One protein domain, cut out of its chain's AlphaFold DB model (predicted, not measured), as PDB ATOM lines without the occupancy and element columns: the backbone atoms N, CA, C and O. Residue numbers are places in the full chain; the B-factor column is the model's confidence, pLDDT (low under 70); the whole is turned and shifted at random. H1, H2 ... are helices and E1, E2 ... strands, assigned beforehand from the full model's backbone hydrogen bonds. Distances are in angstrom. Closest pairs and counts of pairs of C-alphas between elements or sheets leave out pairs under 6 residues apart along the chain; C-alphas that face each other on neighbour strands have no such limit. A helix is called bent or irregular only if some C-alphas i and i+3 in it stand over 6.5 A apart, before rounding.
ATOM      1  N   HIS A   6     -49.213   2.486  -3.478       80.94
ATOM      2  CA  HIS A   6     -50.308   1.513  -3.599       80.94
ATOM      3  C   HIS A   6     -51.190   1.420  -2.351       80.94
ATOM      4  O   HIS A   6     -52.317   0.942  -2.452       80.94
ATOM      5  N   VAL A   7     -50.746   1.916  -1.190       78.75
ATOM      6  CA  VAL A   7     -51.578   1.993   0.027       78.75
ATOM      7  C   VAL A   7     -52.831   2.836  -0.212       78.75
ATOM      8  O   VAL A   7     -53.888   2.531   0.335       78.75
ATOM      9  N   ALA A   8     -52.738   3.854  -1.069       79.19
ATOM     10  CA  ALA A   8     -53.851   4.734  -1.414       79.19
ATOM     11  C   ALA A   8     -54.996   4.029  -2.157       79.19
ATOM     12  O   ALA A   8     -56.121   4.523  -2.155       79.19
ATOM     13  N   VAL A   9     -54.707   2.889  -2.788       82.69
ATOM     14  CA  VAL A   9     -55.668   2.080  -3.554       82.69
ATOM     15  C   VAL A   9     -55.854   0.678  -2.966       82.69
ATOM     16  O   VAL A   9     -56.493  -0.168  -3.585       82.69
ATOM     17  N   ALA A  10     -55.277   0.414  -1.791       83.88
ATOM     18  CA  ALA A  10     -55.449  -0.844  -1.081       83.88
ATOM     19  C   ALA A  10     -56.816  -0.903  -0.382       83.88
ATOM     20  O   ALA A  10     -57.428   0.120  -0.090       83.88
ATOM     21  N   GLU A  11     -57.259  -2.115  -0.052       86.94
ATOM     22  CA  GLU A  11     -58.432  -2.333   0.796       86.94
ATOM     23  C   GLU A  11     -58.062  -2.254   2.295       86.94
ATOM     24  O   GLU A  11     -56.904  -2.500   2.672       86.94
ATOM     25  N   PRO A  12     -59.026  -1.957   3.190       88.25
ATOM     26  CA  PRO A  12     -58.818  -2.059   4.628       88.25
ATOM     27  C   PRO A  12     -58.217  -3.416   5.050       88.25
ATOM     28  O   PRO A  12     -58.613  -4.455   4.524       88.25
ATOM     29  N   PRO A  13     -57.309  -3.443   6.047       90.81
ATOM     30  CA  PRO A  13     -56.951  -2.333   6.933       90.81
ATOM     31  C   PRO A  13     -55.806  -1.428   6.422       90.81
ATOM     32  O   PRO A  13     -55.255  -0.682   7.229       90.81
ATOM     33  N   TYR A  14     -55.479  -1.443   5.120       92.38
ATOM     34  CA  TYR A  14     -54.490  -0.609   4.397       92.38
ATOM     35  C   TYR A  14     -53.026  -0.711   4.847       92.38
ATOM     36  O   TYR A  14     -52.139  -0.941   4.027       92.38
ATOM     37  N   TRP A  15     -52.748  -0.554   6.144       92.88
ATOM     38  CA  TRP A  15     -51.401  -0.589   6.709       92.88
ATOM     39  C   TRP A  15     -50.617  -1.873   6.393       92.88
ATOM     40  O   TRP A  15     -49.398  -1.750   6.245       92.88
ATOM     41  N   PRO A  16     -51.228  -3.074   6.223       95.00
ATOM     42  CA  PRO A  16     -50.461  -4.253   5.839       95.00
ATOM     43  C   PRO A  16     -49.731  -4.058   4.512       95.00
ATOM     44  O   PRO A  16     -48.574  -4.442   4.427       95.00
ATOM     45  N   ALA A  17     -50.334  -3.359   3.543       93.44
ATOM     46  CA  ALA A  17     -49.717  -3.098   2.244       93.44
ATOM     47  C   ALA A  17     -48.477  -2.188   2.339       93.44
ATOM     48  O   ALA A  17     -47.514  -2.381   1.598       93.44
ATOM     49  N   ALA A  18     -48.472  -1.222   3.267       92.62
ATOM     50  CA  ALA A  18     -47.288  -0.409   3.565       92.62
ATOM     51  C   ALA A  18     -46.188  -1.252   4.224       92.62
ATOM     52  O   ALA A  18     -45.015  -1.140   3.872       92.62
ATOM     53  N   VAL A  19     -46.573  -2.102   5.182       95.50
ATOM     54  CA  VAL A  19     -45.637  -2.994   5.872       95.50
ATOM     55  C   VAL A  19     -45.041  -4.016   4.900       95.50
ATOM     56  O   VAL A  19     -43.836  -4.237   4.941       95.50
ATOM     57  N   ASP A  20     -45.852  -4.606   4.018       95.00
ATOM     58  CA  ASP A  20     -45.418  -5.531   2.966       95.00
ATOM     59  C   ASP A  20     -44.345  -4.886   2.091       95.00
ATOM     60  O   ASP A  20     -43.241  -5.409   1.994       95.00
ATOM     61  N   ALA A  21     -44.618  -3.695   1.556       93.69
ATOM     62  CA  ALA A  21     -43.677  -2.996   0.686       93.69
ATOM     63  C   ALA A  21     -42.348  -2.661   1.376       93.69
ATOM     64  O   ALA A  21     -41.282  -2.775   0.770       93.69
ATOM     65  N   ALA A  22     -42.390  -2.275   2.654       94.81
ATOM     66  CA  ALA A  22     -41.180  -2.025   3.431       94.81
ATOM     67  C   ALA A  22     -40.370  -3.307   3.679       94.81
ATOM     68  O   ALA A  22     -39.146  -3.286   3.574       94.81
ATOM     69  N   VAL A  23     -41.044  -4.418   3.982       95.88
ATOM     70  CA  VAL A  23     -40.407  -5.724   4.203       95.88
ATOM     71  C   VAL A  23     -39.805  -6.266   2.905       95.88
ATOM     72  O   VAL A  23     -38.665  -6.727   2.906       95.88
ATOM     73  N   ASP A  24     -40.526  -6.156   1.791       94.31
ATOM     74  CA  ASP A  24     -40.073  -6.617   0.478       94.31
ATOM     75  C   ASP A  24     -38.832  -5.855   0.001       94.31
ATOM     76  O   ASP A  24     -37.928  -6.452  -0.585       94.31
ATOM     77  N   ALA A  25     -38.736  -4.557   0.309       92.75
ATOM     78  CA  ALA A  25     -37.567  -3.745  -0.019       92.75
ATOM     79  C   ALA A  25     -36.292  -4.154   0.744       92.75
ATOM     80  O   ALA A  25     -35.192  -3.882   0.265       92.75
ATOM     81  N   VAL A  26     -36.422  -4.791   1.914       92.94
ATOM     82  CA  VAL A  26     -35.277  -5.340   2.663       92.94
ATOM     83  C   VAL A  26     -34.824  -6.675   2.064       92.94
ATOM     84  O   VAL A  26     -33.626  -6.940   1.977       92.94
ATOM     85  N   GLY A  27     -35.769  -7.500   1.609       87.88
ATOM     86  CA  GLY A  27     -35.489  -8.840   1.100       87.88
ATOM     87  C   GLY A  27     -35.197  -9.855   2.212       87.88
ATOM     88  O   GLY A  27     -35.487  -9.630   3.383       87.88
ATOM     89  N   ARG A  28     -34.673 -11.027   1.831       84.94
ATOM     90  CA  ARG A  28     -34.275 -12.092   2.769       84.94
ATOM     91  C   ARG A  28     -32.765 -12.087   2.970       84.94
ATOM     92  O   ARG A  28     -32.031 -11.923   1.996       84.94
ATOM     93  N   GLY A  29     -32.311 -12.401   4.178       83.50
ATOM     94  CA  GLY A  29     -30.898 -12.620   4.460       83.50
ATOM     95  C   GLY A  29     -30.552 -12.446   5.932       83.50
ATOM     96  O   GLY A  29     -31.414 -12.216   6.774       83.50
ATOM     97  N   GLU A  30     -29.259 -12.536   6.219       82.81
ATOM     98  CA  GLU A  30     -28.692 -12.248   7.535       82.81
ATOM     99  C   GLU A  30     -27.907 -10.936   7.440       82.81
ATOM    100  O   GLU A  30     -27.107 -10.738   6.524       82.81
ATOM    101  N   GLY A  31     -28.173 -10.001   8.352       91.38
ATOM    102  CA  GLY A  31     -27.534  -8.685   8.366       91.38
ATOM    103  C   GLY A  31     -28.225  -7.714   9.317       91.38
ATOM    104  O   GLY A  31     -29.321  -7.994   9.803       91.38
ATOM    105  N   ALA A  32     -27.579  -6.577   9.573       93.81
ATOM    106  CA  ALA A  32     -28.153  -5.495  10.362       93.81
ATOM    107  C   ALA A  32     -28.961  -4.548   9.464       93.81
ATOM    108  O   ALA A  32     -28.476  -4.102   8.425       93.81
ATOM    109  N   VAL A  33     -30.188  -4.243   9.873       96.44
ATOM    110  CA  VAL A  33     -31.096  -3.315   9.195       96.44
ATOM    111  C   VAL A  33     -31.511  -2.238  10.186       96.44
ATOM    112  O   VAL A  33     -31.989  -2.540  11.277       96.44
ATOM    113  N   VAL A  34     -31.373  -0.976   9.790       97.25
ATOM    114  CA  VAL A  34     -31.908   0.155  10.551       97.25
ATOM    115  C   VAL A  34     -33.135   0.686   9.829       97.25
ATOM    116  O   VAL A  34     -33.065   1.083   8.667       97.25
ATOM    117  N   LEU A  35     -34.274   0.682  10.518       97.94
ATOM    118  CA  LEU A  35     -35.487   1.326  10.029       97.94
ATOM    119  C   LEU A  35     -35.463   2.802  10.402       97.94
ATOM    120  O   LEU A  35     -35.269   3.143  11.567       97.94
ATOM    121  N   VAL A  36     -35.719   3.666   9.423       98.12
ATOM    122  CA  VAL A  36     -35.679   5.124   9.596       98.12
ATOM    123  C   VAL A  36     -37.067   5.714   9.319       98.12
ATOM    124  O   VAL A  36     -37.291   6.280   8.246       98.12
ATOM    125  N   PRO A  37     -38.063   5.494  10.201       97.75
ATOM    126  CA  PRO A  37     -39.398   6.034   9.990       97.75
ATOM    127  C   PRO A  37     -39.424   7.550  10.197       97.75
ATOM    128  O   PRO A  37     -38.817   8.068  11.133       97.75
ATOM    129  N   HIS A  38     -40.198   8.240   9.358       97.44
ATOM    130  CA  HIS A  38     -40.486   9.670   9.476       97.44
ATOM    131  C   HIS A  38     -41.984   9.907   9.688       97.44
ATOM    132  O   HIS A  38     -42.814   9.178   9.133       97.44
ATOM    133  N   SER A  39     -42.334  10.920  10.485       95.19
ATOM    134  CA  SER A  39     -43.726  11.308  10.736       95.19
ATOM    135  C   SER A  39     -44.585  10.119  11.205       95.19
ATOM    136  O   SER A  39     -44.178   9.326  12.062       95.19
ATOM    137  N   ASN A  40     -45.772   9.946  10.622       94.38
ATOM    138  CA  ASN A  40     -46.715   8.887  10.969       94.38
ATOM    139  C   ASN A  40     -46.191   7.461  10.697       94.38
ATOM    140  O   ASN A  40     -46.703   6.495  11.266       94.38
ATOM    141  N   ALA A  41     -45.150   7.297   9.869       96.00
ATOM    142  CA  ALA A  41     -44.558   5.985   9.597       96.00
ATOM    143  C   ALA A  41     -43.934   5.349  10.851       96.00
ATOM    144  O   ALA A  41     -43.760   4.129  10.895       96.00
ATOM    145  N   GLY A  42     -43.650   6.140  11.894       97.50
ATOM    146  CA  GLY A  42     -43.187   5.625  13.185       97.50
ATOM    147  C   GLY A  42     -44.162   4.628  13.819       97.50
ATOM    148  O   GLY A  42     -43.739   3.665  14.455       97.50
ATOM    149  N   LEU A  43     -45.459   4.758  13.534       97.44
ATOM    150  CA  LEU A  43     -46.493   3.832  14.006       97.44
ATOM    151  C   LEU A  43     -46.489   2.483  13.272       97.44
ATOM    152  O   LEU A  43     -47.054   1.512  13.767       97.44
ATOM    153  N   LEU A  44     -45.855   2.407  12.099       97.38
ATOM    154  CA  LEU A  44     -45.714   1.178  11.312       97.38
ATOM    155  C   LEU A  44     -44.385   0.466  11.577       97.38
ATOM    156  O   LEU A  44     -44.289  -0.750  11.394       97.38
ATOM    157  N   ALA A  45     -43.363   1.206  12.018       97.75
ATOM    158  CA  ALA A  45     -42.004   0.700  12.183       97.75
ATOM    159  C   ALA A  45     -41.898  -0.557  13.068       97.75
ATOM    160  O   ALA A  45     -41.189  -1.481  12.662       97.75
ATOM    161  N   PRO A  46     -42.624  -0.689  14.201       97.88
ATOM    162  CA  PRO A  46     -42.625  -1.927  14.982       97.88
ATOM    163  C   PRO A  46     -43.070  -3.159  14.190       97.88
ATOM    164  O   PRO A  46     -42.432  -4.209  14.281       97.88
ATOM    165  N   ALA A  47     -44.142  -3.035  13.401       97.75
ATOM    166  CA  ALA A  47     -44.682  -4.129  12.594       97.75
ATOM    167  C   ALA A  47     -43.733  -4.506  11.444       97.75
ATOM    168  O   ALA A  47     -43.574  -5.690  11.135       97.75
ATOM    169  N   VAL A  48     -43.062  -3.515  10.846       97.88
ATOM    170  CA  VAL A  48     -42.001  -3.750   9.855       97.88
ATOM    171  C   VAL A  48     -40.825  -4.480  10.503       97.88
ATOM    172  O   VAL A  48     -40.427  -5.531  10.005       97.88
ATOM    173  N   ALA A  49     -40.303  -3.994  11.633       97.69
ATOM    174  CA  ALA A  49     -39.150  -4.599  12.304       97.69
ATOM    175  C   ALA A  49     -39.404  -6.040  12.730       97.69
ATOM    176  O   ALA A  49     -38.549  -6.901  12.552       97.69
ATOM    177  N   ASP A  50     -40.590  -6.316  13.259       97.50
ATOM    178  CA  ASP A  50     -41.002  -7.657  13.654       97.50
ATOM    179  C   ASP A  50     -41.009  -8.641  12.469       97.50
ATOM    180  O   ASP A  50     -40.542  -9.777  12.581       97.50
ATOM    181  N   ARG A  51     -41.460  -8.193  11.292       97.19
ATOM    182  CA  ARG A  51     -41.418  -9.003  10.066       97.19
ATOM    183  C   ARG A  51     -40.018  -9.148   9.493       97.19
ATOM    184  O   ARG A  51     -39.658 -10.256   9.117       97.19
ATOM    185  N   VAL A  52     -39.240  -8.072   9.451       97.19
ATOM    186  CA  VAL A  52     -37.851  -8.096   8.971       97.19
ATOM    187  C   VAL A  52     -36.991  -9.005   9.857       97.19
ATOM    188  O   VAL A  52     -36.221  -9.811   9.340       97.19
ATOM    189  N   ALA A  53     -37.193  -8.984  11.176       96.06
ATOM    190  CA  ALA A  53     -36.510  -9.888  12.101       96.06
ATOM    191  C   ALA A  53     -36.834 -11.366  11.822       96.06
ATOM    192  O   ALA A  53     -35.940 -12.212  11.832       96.06
ATOM    193  N   ARG A  54     -38.090 -11.694  11.481       95.62
ATOM    194  CA  ARG A  54     -38.471 -13.056  11.054       95.62
ATOM    195  C   ARG A  54     -37.813 -13.510   9.751       95.62
ATOM    196  O   ARG A  54     -37.806 -14.711   9.485       95.62
ATOM    197  N   LEU A  55     -37.284 -12.591   8.943       95.62
ATOM    198  CA  LEU A  55     -36.532 -12.919   7.729       95.62
ATOM    199  C   LEU A  55     -35.043 -13.207   7.990       95.62
ATOM    200  O   LEU A  55     -34.350 -13.567   7.043       95.62
ATOM    201  N   GLY A  56     -34.577 -13.105   9.243       94.50
ATOM    202  CA  GLY A  56     -33.198 -13.413   9.647       94.50
ATOM    203  C   GLY A  56     -32.332 -12.191   9.969       94.50
ATOM    204  O   GLY A  56     -31.157 -12.342  10.300       94.50
ATOM    205  N   HIS A  57     -32.890 -10.981   9.906       96.44
ATOM    206  CA  HIS A  57     -32.139  -9.749  10.144       96.44
ATOM    207  C   HIS A  57     -32.112  -9.338  11.622       96.44
ATOM    208  O   HIS A  57     -33.104  -9.460  12.342       96.44
ATOM    209  N   ALA A  58     -30.997  -8.751  12.054       95.56
ATOM    210  CA  ALA A  58     -30.970  -7.927  13.257       95.56
ATOM    211  C   ALA A  58     -31.546  -6.548  12.907       95.56
ATOM    212  O   ALA A  58     -31.149  -5.964  11.899       95.56
ATOM    213  N   VAL A  59     -32.482  -6.027  13.705       97.12
ATOM    214  CA  VAL A  59     -33.202  -4.786  13.372       97.12
ATOM    215  C   VAL A  59     -33.109  -3.767  14.500       97.12
ATOM    216  O   VAL A  59     -33.405  -4.099  15.648       97.12
ATOM    217  N   GLY A  60     -32.751  -2.532  14.152       97.38
ATOM    218  CA  GLY A  60     -32.835  -1.357  15.020       97.38
ATOM    219  C   GLY A  60     -33.632  -0.217  14.380       97.38
ATOM    220  O   GLY A  60     -34.070  -0.322  13.229       97.38
ATOM    221  N   TYR A  61     -33.814   0.877  15.117       98.38
ATOM    222  CA  TYR A  61     -34.550   2.055  14.655       98.38
ATOM    223  C   TYR A  61     -33.742   3.345  14.774       98.38
ATOM    224  O   TYR A  61     -33.025   3.551  15.749       98.38
ATOM    225  N   VAL A  62     -33.994   4.272  13.855       98.62
ATOM    226  CA  VAL A  62     -33.766   5.704  14.063       98.62
ATOM    227  C   VAL A  62     -35.062   6.424  13.709       98.62
ATOM    228  O   VAL A  62     -35.360   6.636  12.538       98.62
ATOM    229  N   PHE A  63     -35.867   6.769  14.711       98.62
ATOM    230  CA  PHE A  63     -37.077   7.563  14.493       98.62
ATOM    231  C   PHE A  63     -36.678   8.995  14.149       98.62
ATOM    232  O   PHE A  63     -35.909   9.607  14.882       98.62
ATOM    233  N   VAL A  64     -37.184   9.529  13.041       98.56
ATOM    234  CA  VAL A  64     -36.830  10.865  12.551       98.56
ATOM    235  C   VAL A  64     -38.072  11.740  12.559       98.56
ATOM    236  O   VAL A  64     -38.922  11.579  11.690       98.56
ATOM    237  N   ASP A  65     -38.188  12.641  13.538       98.12
ATOM    238  CA  ASP A  65     -39.350  13.529  13.726       98.12
ATOM    239  C   ASP A  65     -40.670  12.756  13.516       98.12
ATOM    240  O   ASP A  65     -41.478  13.058  12.639       98.12
ATOM    241  N   ALA A  66     -40.786  11.630  14.221       97.94
ATOM    242  CA  ALA A  66     -41.756  10.578  13.956       97.94
ATOM    243  C   ALA A  66     -42.573  10.220  15.192       97.94
ATOM    244  O   ALA A  66     -42.074  10.237  16.320       97.94
ATOM    245  N   ALA A  67     -43.820   9.819  14.960       97.12
ATOM    246  CA  ALA A  67     -44.714   9.368  16.012       97.12
ATOM    247  C   ALA A  67     -44.146   8.114  16.691       97.12
ATOM    248  O   ALA A  67     -43.746   7.157  16.018       97.12
ATOM    249  N   LEU A  68     -44.141   8.100  18.024       96.50
ATOM    250  CA  LEU A  68     -43.661   6.965  18.807       96.50
ATOM    251  C   LEU A  68     -44.851   6.180  19.389       96.50
ATOM    252  O   LEU A  68     -45.618   6.744  20.185       96.50
ATOM    253  N   PRO A  69     -45.021   4.885  19.048       95.44
ATOM    254  CA  PRO A  69     -46.142   4.089  19.538       95.44
ATOM    255  C   PRO A  69     -46.249   4.087  21.066       95.44
ATOM    256  O   PRO A  69     -45.247   4.146  21.779       95.44
ATOM    257  N   GLY A  70     -47.475   4.029  21.588       91.44
ATOM    258  CA  GLY A  70     -47.727   3.854  23.020       91.44
ATOM    259  C   GLY A  70     -47.324   2.458  23.533       91.44
ATOM    260  O   GLY A  70     -47.043   1.565  22.737       91.44
ATOM    261  N   PRO A  71     -47.354   2.226  24.859       87.00
ATOM    262  CA  PRO A  71     -47.095   0.906  25.448       87.00
ATOM    263  C   PRO A  71     -48.255  -0.093  25.259       87.00
ATOM    264  O   PRO A  71     -48.170  -1.230  25.717       87.00
ATOM    265  N   GLY A  72     -49.364   0.335  24.649       91.94
ATOM    266  CA  GLY A  72     -50.541  -0.497  24.420       91.94
ATOM    267  C   GLY A  72     -50.317  -1.600  23.376       91.94
ATOM    268  O   GLY A  72     -49.323  -1.585  22.650       91.94
ATOM    269  N   PRO A  73     -51.263  -2.551  23.263       94.69
ATOM    270  CA  PRO A  73     -51.179  -3.661  22.310       94.69
ATOM    271  C   PRO A  73     -51.368  -3.224  20.850       94.69
ATOM    272  O   PRO A  73     -51.172  -4.018  19.933       94.69
ATOM    273  N   ASP A  74     -51.774  -1.978  20.620       96.06
ATOM    274  CA  ASP A  74     -51.961  -1.383  19.308       96.06
ATOM    275  C   ASP A  74     -51.736   0.140  19.343       96.06
ATOM    276  O   ASP A  74     -51.710   0.772  20.404       96.06
ATOM    277  N   ALA A  75     -51.560   0.734  18.164       95.69
ATOM    278  CA  ALA A  75     -51.418   2.174  17.977       95.69
ATOM    279  C   ALA A  75     -52.463   2.710  16.987       95.69
ATOM    280  O   ALA A  75     -52.714   2.094  15.950       95.69
ATOM    281  N   SER A  76     -53.073   3.858  17.302       94.75
ATOM    282  CA  SER A  76     -53.960   4.589  16.381       94.75
ATOM    283  C   SER A  76     -53.139   5.269  15.287       94.75
ATOM    284  O   SER A  76     -52.177   5.945  15.628       94.75
ATOM    285  N   LEU A  77     -53.548   5.178  14.016       94.19
ATOM    286  CA  LEU A  77     -52.862   5.849  12.896       94.19
ATOM    287  C   LEU A  77     -53.074   7.367  12.815       94.19
ATOM    288  O   LEU A  77     -52.489   8.016  11.952       94.19
ATOM    289  N   ALA A  78     -53.897   7.933  13.691       92.62
ATOM    290  CA  ALA A  78     -53.989   9.364  13.929       92.62
ATOM    291  C   ALA A  78     -54.330   9.613  15.406       92.62
ATOM    292  O   ALA A  78     -55.133   8.861  15.979       92.62
ATOM    293  N   ARG A 134     -56.090   0.794  13.388       95.81
ATOM    294  CA  ARG A 134     -55.140   0.501  14.460       95.81
ATOM    295  C   ARG A 134     -54.115  -0.502  13.955       95.81
ATOM    296  O   ARG A 134     -54.466  -1.423  13.210       95.81
ATOM    297  N   VAL A 135     -52.871  -0.319  14.368       96.44
ATOM    298  CA  VAL A 135     -51.745  -1.189  14.017       96.44
ATOM    299  C   VAL A 135     -51.375  -2.004  15.253       96.44
ATOM    300  O   VAL A 135     -51.099  -1.397  16.287       96.44
ATOM    301  N   PRO A 136     -51.366  -3.346  15.189       96.19
ATOM    302  CA  PRO A 136     -50.925  -4.176  16.307       96.19
ATOM    303  C   PRO A 136     -49.464  -3.896  16.663       96.19
ATOM    304  O   PRO A 136     -48.610  -3.881  15.775       96.19
ATOM    305  N   MET A 137     -49.174  -3.710  17.949       97.00
ATOM    306  CA  MET A 137     -47.821  -3.495  18.457       97.00
ATOM    307  C   MET A 137     -47.199  -4.829  18.875       97.00
ATOM    308  O   MET A 137     -47.694  -5.470  19.807       97.00
ATOM    309  N   PRO A 138     -46.113  -5.273  18.216       96.31
ATOM    310  CA  PRO A 138     -45.411  -6.483  18.619       96.31
ATOM    311  C   PRO A 138     -44.890  -6.367  20.063       96.31
ATOM    312  O   PRO A 138     -44.339  -5.322  20.425       96.31
ATOM    313  N   PRO A 139     -45.012  -7.420  20.893       94.12
ATOM    314  CA  PRO A 139     -44.415  -7.432  22.225       94.12
ATOM    315  C   PRO A 139     -42.910  -7.147  22.172       94.12
ATOM    316  O   PRO A 139     -42.210  -7.651  21.292       94.12
ATOM    317  N   GLY A 140     -42.422  -6.329  23.106       93.44
ATOM    318  CA  GLY A 140     -41.005  -5.962  23.189       93.44
ATOM    319  C   GLY A 140     -40.502  -5.103  22.026       93.44
ATOM    320  O   GLY A 140     -39.300  -5.033  21.786       93.44
ATOM    321  N   TRP A 141     -41.390  -4.439  21.269       95.69
ATOM    322  CA  TRP A 141     -40.952  -3.615  20.137       95.69
ATOM    323  C   TRP A 141     -39.951  -2.524  20.533       95.69
ATOM    324  O   TRP A 141     -39.095  -2.193  19.712       95.69
ATOM    325  N   ALA A 142     -40.066  -2.003  21.759       96.00
ATOM    326  CA  ALA A 142     -39.209  -0.968  22.327       96.00
ATOM    327  C   ALA A 142     -37.896  -1.514  22.922       96.00
ATOM    328  O   ALA A 142     -36.988  -0.735  23.189       96.00
ATOM    329  N   ASP A 143     -37.765  -2.835  23.083       95.19
ATOM    330  CA  ASP A 143     -36.545  -3.470  23.608       95.19
ATOM    331  C   ASP A 143     -35.443  -3.576  22.536       95.19
ATOM    332  O   ASP A 143     -34.297  -3.917  22.832       95.19
ATOM    333  N   ARG A 144     -35.783  -3.315  21.265       95.38
ATOM    334  CA  ARG A 144     -34.811  -3.282  20.166       95.38
ATOM    335  C   ARG A 144     -33.940  -2.022  20.258       95.38
ATOM    336  O   ARG A 144     -34.426  -0.996  20.736       95.38
ATOM    337  N   PRO A 145     -32.696  -2.056  19.741       96.88
ATOM    338  CA  PRO A 145     -31.871  -0.858  19.633       96.88
ATOM    339  C   PRO A 145     -32.627   0.247  18.895       96.88
ATOM    340  O   PRO A 145     -33.148   0.028  17.799       96.88
ATOM    341  N   GLY A 146     -32.697   1.424  19.500       97.81
ATOM    342  CA  GLY A 146     -33.407   2.560  18.945       97.81
ATOM    343  C   GLY A 146     -32.680   3.856  19.243       97.81
ATOM    344  O   GLY A 146     -31.934   3.956  20.215       97.81
ATOM    345  N   ALA A 147     -32.915   4.839  18.389       98.69
ATOM    346  CA  ALA A 147     -32.498   6.217  18.559       98.69
ATOM    347  C   ALA A 147     -33.586   7.153  18.024       98.69
ATOM    348  O   ALA A 147     -34.466   6.739  17.258       98.69
ATOM    349  N   TYR A 148     -33.513   8.421  18.414       98.81
ATOM    350  CA  TYR A 148     -34.457   9.446  17.992       98.81
ATOM    351  C   TYR A 148     -33.726  10.691  17.487       98.81
ATOM    352  O   TYR A 148     -32.905  11.285  18.187       98.81
ATOM    353  N   LEU A 149     -34.047  11.114  16.271       98.75
ATOM    354  CA  LEU A 149     -33.605  12.363  15.669       98.75
ATOM    355  C   LEU A 149     -34.801  13.311  15.586       98.75
ATOM    356  O   LEU A 149     -35.666  13.162  14.727       98.75
ATOM    357  N   ARG A 150     -34.854  14.298  16.477       98.56
ATOM    358  CA  ARG A 150     -35.889  15.337  16.463       98.56
ATOM    359  C   ARG A 150     -35.482  16.469  15.526       98.56
ATOM    360  O   ARG A 150     -34.321  16.889  15.559       98.56
ATOM    361  N   PHE A 151     -36.438  17.024  14.786       97.38
ATOM    362  CA  PHE A 151     -36.279  18.293  14.071       97.38
ATOM    363  C   PHE A 151     -37.037  19.420  14.760       97.38
ATOM    364  O   PHE A 151     -36.456  20.454  15.115       97.38
ATOM    365  N   SER A 152     -38.329  19.185  14.980       89.94
ATOM    366  CA  SER A 152     -39.308  20.206  15.318       89.94
ATOM    367  C   SER A 152     -39.825  20.058  16.750       89.94
ATOM    368  O   SER A 152     -39.755  18.991  17.359       89.94
ATOM    369  N   ALA A 153     -40.359  21.148  17.305       92.88
ATOM    370  CA  ALA A 153     -40.954  21.141  18.643       92.88
ATOM    371  C   ALA A 153     -42.230  20.281  18.727       92.88
ATOM    372  O   ALA A 153     -42.607  19.856  19.813       92.88
ATOM    373  N   ALA A 154     -42.875  19.999  17.587       91.75
ATOM    374  CA  ALA A 154     -44.069  19.160  17.526       91.75
ATOM    375  C   ALA A 154     -43.821  17.716  17.997       91.75
ATOM    376  O   ALA A 154     -44.774  17.057  18.389       91.75
ATOM    377  N   TYR A 155     -42.563  17.257  17.984       95.75
ATOM    378  CA  TYR A 155     -42.162  15.908  18.397       95.75
ATOM    379  C   TYR A 155     -41.302  15.894  19.676       95.75
ATOM    380  O   TYR A 155     -40.518  14.972  19.919       95.75
ATOM    381  N   GLU A 156     -41.387  16.943  20.502       96.88
ATOM    382  CA  GLU A 156     -40.673  17.018  21.787       96.88
ATOM    383  C   GLU A 156     -41.100  15.892  22.742       96.88
ATOM    384  O   GLU A 156     -40.263  15.306  23.436       96.88
ATOM    385  N   GLU A 157     -42.394  15.563  22.765       96.69
ATOM    386  CA  GLU A 157     -42.936  14.515  23.630       96.69
ATOM    387  C   GLU A 157     -42.433  13.131  23.209       96.69
ATOM    388  O   GLU A 157     -42.003  12.343  24.053       96.69
ATOM    389  N   GLU A 158     -42.410  12.831  21.912       97.81
ATOM    390  CA  GLU A 158     -41.854  11.593  21.367       97.81
ATOM    391  C   GLU A 158     -40.359  11.472  21.646       97.81
ATOM    392  O   GLU A 158     -39.909  10.406  22.069       97.81
ATOM    393  N   ALA A 159     -39.605  12.559  21.478       98.12
ATOM    394  CA  ALA A 159     -38.184  12.598  21.807       98.12
ATOM    395  C   ALA A 159     -37.950  12.334  23.307       98.12
ATOM    396  O   ALA A 159     -37.104  11.520  23.667       98.12
ATOM    397  N   THR A 160     -38.754  12.944  24.182       98.31
ATOM    398  CA  THR A 160     -38.706  12.709  25.637       98.31
ATOM    399  C   THR A 160     -39.028  11.257  25.983       98.31
ATOM    400  O   THR A 160     -38.389  10.648  26.839       98.31
ATOM    401  N   ARG A 161     -40.017  10.662  25.308       97.81
ATOM    402  CA  ARG A 161     -40.373   9.254  25.508       97.81
ATOM    403  C   ARG A 161     -39.280   8.309  25.015       97.81
ATOM    404  O   ARG A 161     -39.069   7.287  25.657       97.81
ATOM    405  N   ALA A 162     -38.593   8.630  23.923       98.19
ATOM    406  CA  ALA A 162     -37.445   7.857  23.457       98.19
ATOM    407  C   ALA A 162     -36.280   7.911  24.461       98.19
ATOM    408  O   ALA A 162     -35.725   6.868  24.800       98.19
ATOM    409  N   ASP A 163     -35.977   9.087  25.016       98.12
ATOM    410  CA  ASP A 163     -34.975   9.236  26.082       98.12
ATOM    411  C   ASP A 163     -35.337   8.397  27.321       98.12
ATOM    412  O   ASP A 163     -34.504   7.664  27.854       98.12
ATOM    413  N   ALA A 164     -36.615   8.387  27.716       97.50
ATOM    414  CA  ALA A 164     -37.108   7.554  28.815       97.50
ATOM    415  C   ALA A 164     -37.009   6.036  28.547       97.50
ATOM    416  O   ALA A 164     -36.989   5.251  29.497       97.50
ATOM    417  N   LEU A 165     -36.931   5.612  27.279       96.38
ATOM    418  CA  LEU A 165     -36.625   4.230  26.878       96.38
ATOM    419  C   LEU A 165     -35.112   3.930  26.893       96.38
ATOM    420  O   LEU A 165     -34.704   2.809  26.597       96.38
ATOM    421  N   GLY A 166     -34.273   4.912  27.239       97.38
ATOM    422  CA  GLY A 166     -32.815   4.812  27.215       97.38
ATOM    423  C   GLY A 166     -32.215   4.930  25.813       97.38
ATOM    424  O   GLY A 166     -31.057   4.563  25.615       97.38
ATOM    425  N   TRP A 167     -32.988   5.399  24.831       98.25
ATOM    426  CA  TRP A 167     -32.519   5.567  23.459       98.25
ATOM    427  C   TRP A 167     -31.750   6.884  23.303       98.25
ATOM    428  O   TRP A 167     -32.190   7.904  23.831       98.25
ATOM    429  N   PRO A 168     -30.637   6.916  22.544       98.44
ATOM    430  CA  PRO A 168     -29.973   8.166  22.209       98.44
ATOM    431  C   PRO A 168     -30.922   9.114  21.474       98.44
ATOM    432  O   PRO A 168     -31.537   8.742  20.472       98.44
ATOM    433  N   VAL A 169     -30.994  10.358  21.944       98.56
ATOM    434  CA  VAL A 169     -31.787  11.419  21.319       98.56
ATOM    435  C   VAL A 169     -30.868  12.529  20.826       98.56
ATOM    436  O   VAL A 169     -30.022  13.035  21.565       98.56
ATOM    437  N   ARG A 170     -31.046  12.941  19.572       98.31
ATOM    438  CA  ARG A 170     -30.367  14.095  18.978       98.31
ATOM    439  C   ARG A 170     -31.394  15.088  18.465       98.31
ATOM    440  O   ARG A 170     -32.359  14.713  17.806       98.31
ATOM    441  N   HIS A 171     -31.146  16.371  18.710       98.12
ATOM    442  CA  HIS A 171     -31.880  17.453  18.062       98.12
ATOM    443  C   HIS A 171     -31.060  18.007  16.896       98.12
ATOM    444  O   HIS A 171     -29.908  18.407  17.075       98.12
ATOM    445  N   LEU A 172     -31.655  18.031  15.705       97.50
ATOM    446  CA  LEU A 172     -31.149  18.733  14.529       97.50
ATOM    447  C   LEU A 172     -32.162  19.832  14.176       97.50
ATOM    448  O   LEU A 172     -33.210  19.510  13.624       97.50
ATOM    449  N   PRO A 173     -31.909  21.106  14.525       94.12
ATOM    450  CA  PRO A 173     -32.894  22.171  14.349       94.12
ATOM    451  C   PRO A 173     -33.392  22.287  12.903       94.12
ATOM    452  O   PRO A 173     -32.605  22.522  11.988       94.12
ATOM    453  N   GLY A 174     -34.706  22.166  12.709       92.69
ATOM    454  CA  GLY A 174     -35.340  22.244  11.396       92.69
ATOM    455  C   GLY A 174     -36.863  22.114  11.471       92.69
ATOM    456  O   GLY A 174     -37.437  21.910  12.540       92.69
ATOM    457  N   GLY A 175     -37.525  22.252  10.321       93.12
ATOM    458  CA  GLY A 175     -38.957  21.968  10.189       93.12
ATOM    459  C   GLY A 175     -39.245  20.468  10.091       93.12
ATOM    460  O   GLY A 175     -38.341  19.661   9.892       93.12
ATOM    461  N   HIS A 176     -40.520  20.083  10.156       94.44
ATOM    462  CA  HIS A 176     -40.915  18.671  10.081       94.44
ATOM    463  C   HIS A 176     -40.411  17.961   8.809       94.44
ATOM    464  O   HIS A 176     -40.092  16.776   8.833       94.44
ATOM    465  N   LEU A 177     -40.268  18.698   7.701       94.38
ATOM    466  CA  LEU A 177     -39.758  18.193   6.422       94.38
ATOM    467  C   LEU A 177     -38.266  18.499   6.200       94.38
ATOM    468  O   LEU A 177     -37.809  18.576   5.060       94.38
ATOM    469  N   HIS A 178     -37.475  18.651   7.269       95.50
ATOM    470  CA  HIS A 178     -36.054  19.011   7.170       95.50
ATOM    471  C   HIS A 178     -35.218  18.021   6.340       95.50
ATOM    472  O   HIS A 178     -34.255  18.434   5.702       95.50
ATOM    473  N   ALA A 179     -35.632  16.753   6.243       94.81
ATOM    474  CA  ALA A 179     -35.015  15.769   5.347       94.81
ATOM    475  C   ALA A 179     -35.061  16.161   3.858       94.81
ATOM    476  O   ALA A 179     -34.233  15.701   3.080       94.81
ATOM    477  N   VAL A 180     -36.008  17.014   3.455       93.69
ATOM    478  CA  VAL A 180     -36.059  17.589   2.103       93.69
ATOM    479  C   VAL A 180     -35.136  18.803   1.983       93.69
ATOM    480  O   VAL A 180     -34.547  19.018   0.928       93.69
ATOM    481  N   ALA A 181     -35.022  19.600   3.046       92.56
ATOM    482  CA  ALA A 181     -34.242  20.834   3.049       92.56
ATOM    483  C   ALA A 181     -32.725  20.586   3.129       92.56
ATOM    484  O   ALA A 181     -31.967  21.261   2.440       92.56
ATOM    485  N   ASP A 182     -32.289  19.626   3.950       94.81
ATOM    486  CA  ASP A 182     -30.880  19.244   4.108       94.81
ATOM    487  C   ASP A 182     -30.742  17.711   4.245       94.81
ATOM    488  O   ASP A 182     -30.521  17.177   5.341       94.81
ATOM    489  N   PRO A 183     -30.912  16.965   3.136       95.31
ATOM    490  CA  PRO A 183     -30.839  15.506   3.155       95.31
ATOM    491  C   PRO A 183     -29.473  14.992   3.626       95.31
ATOM    492  O   PRO A 183     -29.407  13.960   4.293       95.31
ATOM    493  N   ASP A 184     -28.389  15.717   3.338       97.31
ATOM    494  CA  ASP A 184     -27.029  15.310   3.696       97.31
ATOM    495  C   ASP A 184     -26.765  15.451   5.199       97.31
ATOM    496  O   ASP A 184     -26.085  14.608   5.795       97.31
ATOM    497  N   ALA A 185     -27.267  16.507   5.846       97.19
ATOM    498  CA  ALA A 185     -27.198  16.636   7.301       97.19
ATOM    499  C   ALA A 185     -28.045  15.577   8.005       97.19
ATOM    500  O   ALA A 185     -27.572  14.970   8.969       97.19
ATOM    501  N   VAL A 186     -29.254  15.311   7.504       97.88
ATOM    502  CA  VAL A 186     -30.128  14.276   8.069       97.88
ATOM    503  C   VAL A 186     -29.509  12.890   7.913       97.88
ATOM    504  O   VAL A 186     -29.440  12.152   8.893       97.88
ATOM    505  N   ALA A 187     -28.985  12.547   6.734       97.56
ATOM    506  CA  ALA A 187     -28.337  11.258   6.498       97.56
ATOM    507  C   ALA A 187     -27.135  11.040   7.429       97.56
ATOM    508  O   ALA A 187     -27.021   9.980   8.043       97.56
ATOM    509  N   ARG A 188     -26.275  12.054   7.599       98.00
ATOM    510  CA  ARG A 188     -25.157  11.993   8.556       98.00
ATOM    511  C   ARG A 188     -25.646  11.784   9.986       98.00
ATOM    512  O   ARG A 188     -25.136  10.911  10.673       98.00
ATOM    513  N   ALA A 189     -26.659  12.534  10.418       98.12
ATOM    514  CA  ALA A 189     -27.200  12.399  11.766       98.12
ATOM    515  C   ALA A 189     -27.814  11.013  12.023       98.12
ATOM    516  O   ALA A 189     -27.639  10.469  13.111       98.12
ATOM    517  N   VAL A 190     -28.495  10.432  11.032       98.06
ATOM    518  CA  VAL A 190     -29.034   9.067  11.109       98.06
ATOM    519  C   VAL A 190     -27.910   8.037  11.198       98.06
ATOM    520  O   VAL A 190     -27.986   7.146  12.040       98.06
ATOM    521  N   LEU A 191     -26.862   8.161  10.378       96.94
ATOM    522  CA  LEU A 191     -25.705   7.258  10.417       96.94
ATOM    523  C   LEU A 191     -24.990   7.320  11.772       96.94
ATOM    524  O   LEU A 191     -24.739   6.276  12.361       96.94
ATOM    525  N   ASP A 192     -24.755   8.522  12.305       97.06
ATOM    526  CA  ASP A 192     -24.138   8.714  13.625       97.06
ATOM    527  C   ASP A 192     -24.945   8.038  14.751       97.06
ATOM    528  O   ASP A 192     -24.375   7.531  15.714       97.06
ATOM    529  N   LEU A 193     -26.280   8.047  14.652       97.12
ATOM    530  CA  LEU A 193     -27.183   7.435  15.635       97.12
ATOM    531  C   LEU A 193     -27.353   5.921  15.453       97.12
ATOM    532  O   LEU A 193     -27.832   5.255  16.367       97.12
ATOM    533  N   SER A 194     -26.998   5.388  14.284       91.06
ATOM    534  CA  SER A 194     -27.195   3.977  13.938       91.06
ATOM    535  C   SER A 194     -26.123   3.046  14.519       91.06
ATOM    536  O   SER A 194     -26.378   1.845  14.610       91.06
ATOM    537  N   GLY A 195     -24.982   3.597  14.957       79.69
ATOM    538  CA  GLY A 195     -23.843   2.843  15.500       79.69
ATOM    539  C   GLY A 195     -22.834   2.420  14.443       79.69
ATOM    540  O   GLY A 195     -23.229   1.717  13.488       79.69
TER     541      GLY A 195
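Overview. This is residues 6 to 78 and 134 to 195 of the 195 residues of the protein "Alpha/beta hydrolase" of Georgenia sp. Z446 (UniProt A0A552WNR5). A twisted parallel sheet of four strands, with the long E2 running through its core, is covered by helices over both faces: H4 and H5 on one, H7 on the other. H2 packs on H4, with H1 beside it at the edge of the body, and the small pair E3 and E4 lies beyond H3 and H4. The printed part has 135 residues, with seven named helices and six named strands in the order H1 H2 E1 H3 H4 E2 E3 E4 E5 H5 E6 H6 H7. The large sheet runs E1 E2 E5 E6, all parallel; E3 and E4 are antiparallel, and the class is mixed, helices and strands. It is compact, with a radius of gyration of the C-alphas of 14.4 A, and rounded, spanning 37 by 33 by 28 A.

Arrangement. H1, residues 6 to 9, touches residues 15 to 18 of H2, residues 15 to 26; their closest C-alphas, Val 7 and Ala 17, are 5.9 A apart. Edge strand E1, residues 31 to 35, is the parallel neighbour of E2, residues 57 to 66, with N 33 and O 58 2.8 A apart, within hydrogen-bond range. Between them come H3, residues 40 to 43, which stands at the sheet's level, and H4, residues 45 to 54, which lies over E2 at a height over the sheet of 7.8 A. E1, H3, H4 and E2 form a strand-helix-strand unit, two parallel neighbour strands with helices between, whose crossover is right-handed. H4 touches H2 the same way at a steep tilt of 50 degrees; their closest C-alphas, Val 19 and Val 48, are 5.4 A apart. E3, residues 74 to 76, and E4, residues 134 to 136, are antiparallel, with N 75 and O 135 2.9 A apart. Parallel to E2 is E5, residues 146 to 150, with N 65 and O 149 2.8 A apart; E2 pairs with E1 over residues 57 to 61 and with E5 over 61 to 64. H5, residues 153 to 164, lies over E5 at a height of 8.0 A and is irregular, C-alphas 154 and 157 being 7.8 A apart. E6, residues 169 to 171, is the other edge strand, parallel to E5, with N 170 and O 148 2.8 A apart; E5, H5 and E6 form a second right-handed unit. H6, residues 178 to 181, only grazes the sheet with residues 178 to 179. H7, residues 183 to 194, lies on the opposite face from H5, over E2 and E5, at a height of 8.4 A and slantwise to the strands at 43 degrees to E2 on the local plane. In H4 and H7 every O i to N i+4 pair is within hydrogen-bond range, in H2 7 of 8 and in H5 6 of 8; H1, H3 and H6 are too short for such a pair.

Along the chain. H1 begins at C-alpha 6, (-50.308, 1.513, -3.599). From first to last C-alpha, E2 measures 22.8 A, H5 17.4 A, H2 17.3 A, H7 16.2 A and H4 14.2 A. E2 begins at C-alpha 57, (-32.139, -9.749, 10.144), and H7 ends at C-alpha 194, (-27.195, 3.977, 13.938).

Size, cuts and confidence. The two C-alphas farthest apart, those of Val 9 and Gly 166, are 38.4 A apart. Residues 79 to 133 are not printed, and C-alphas 78 and 134 are 9.0 A apart across the cut. Of the links printed whole, none is long. The mean pLDDT of the printed part is 94.8, and no printed residue is under 70.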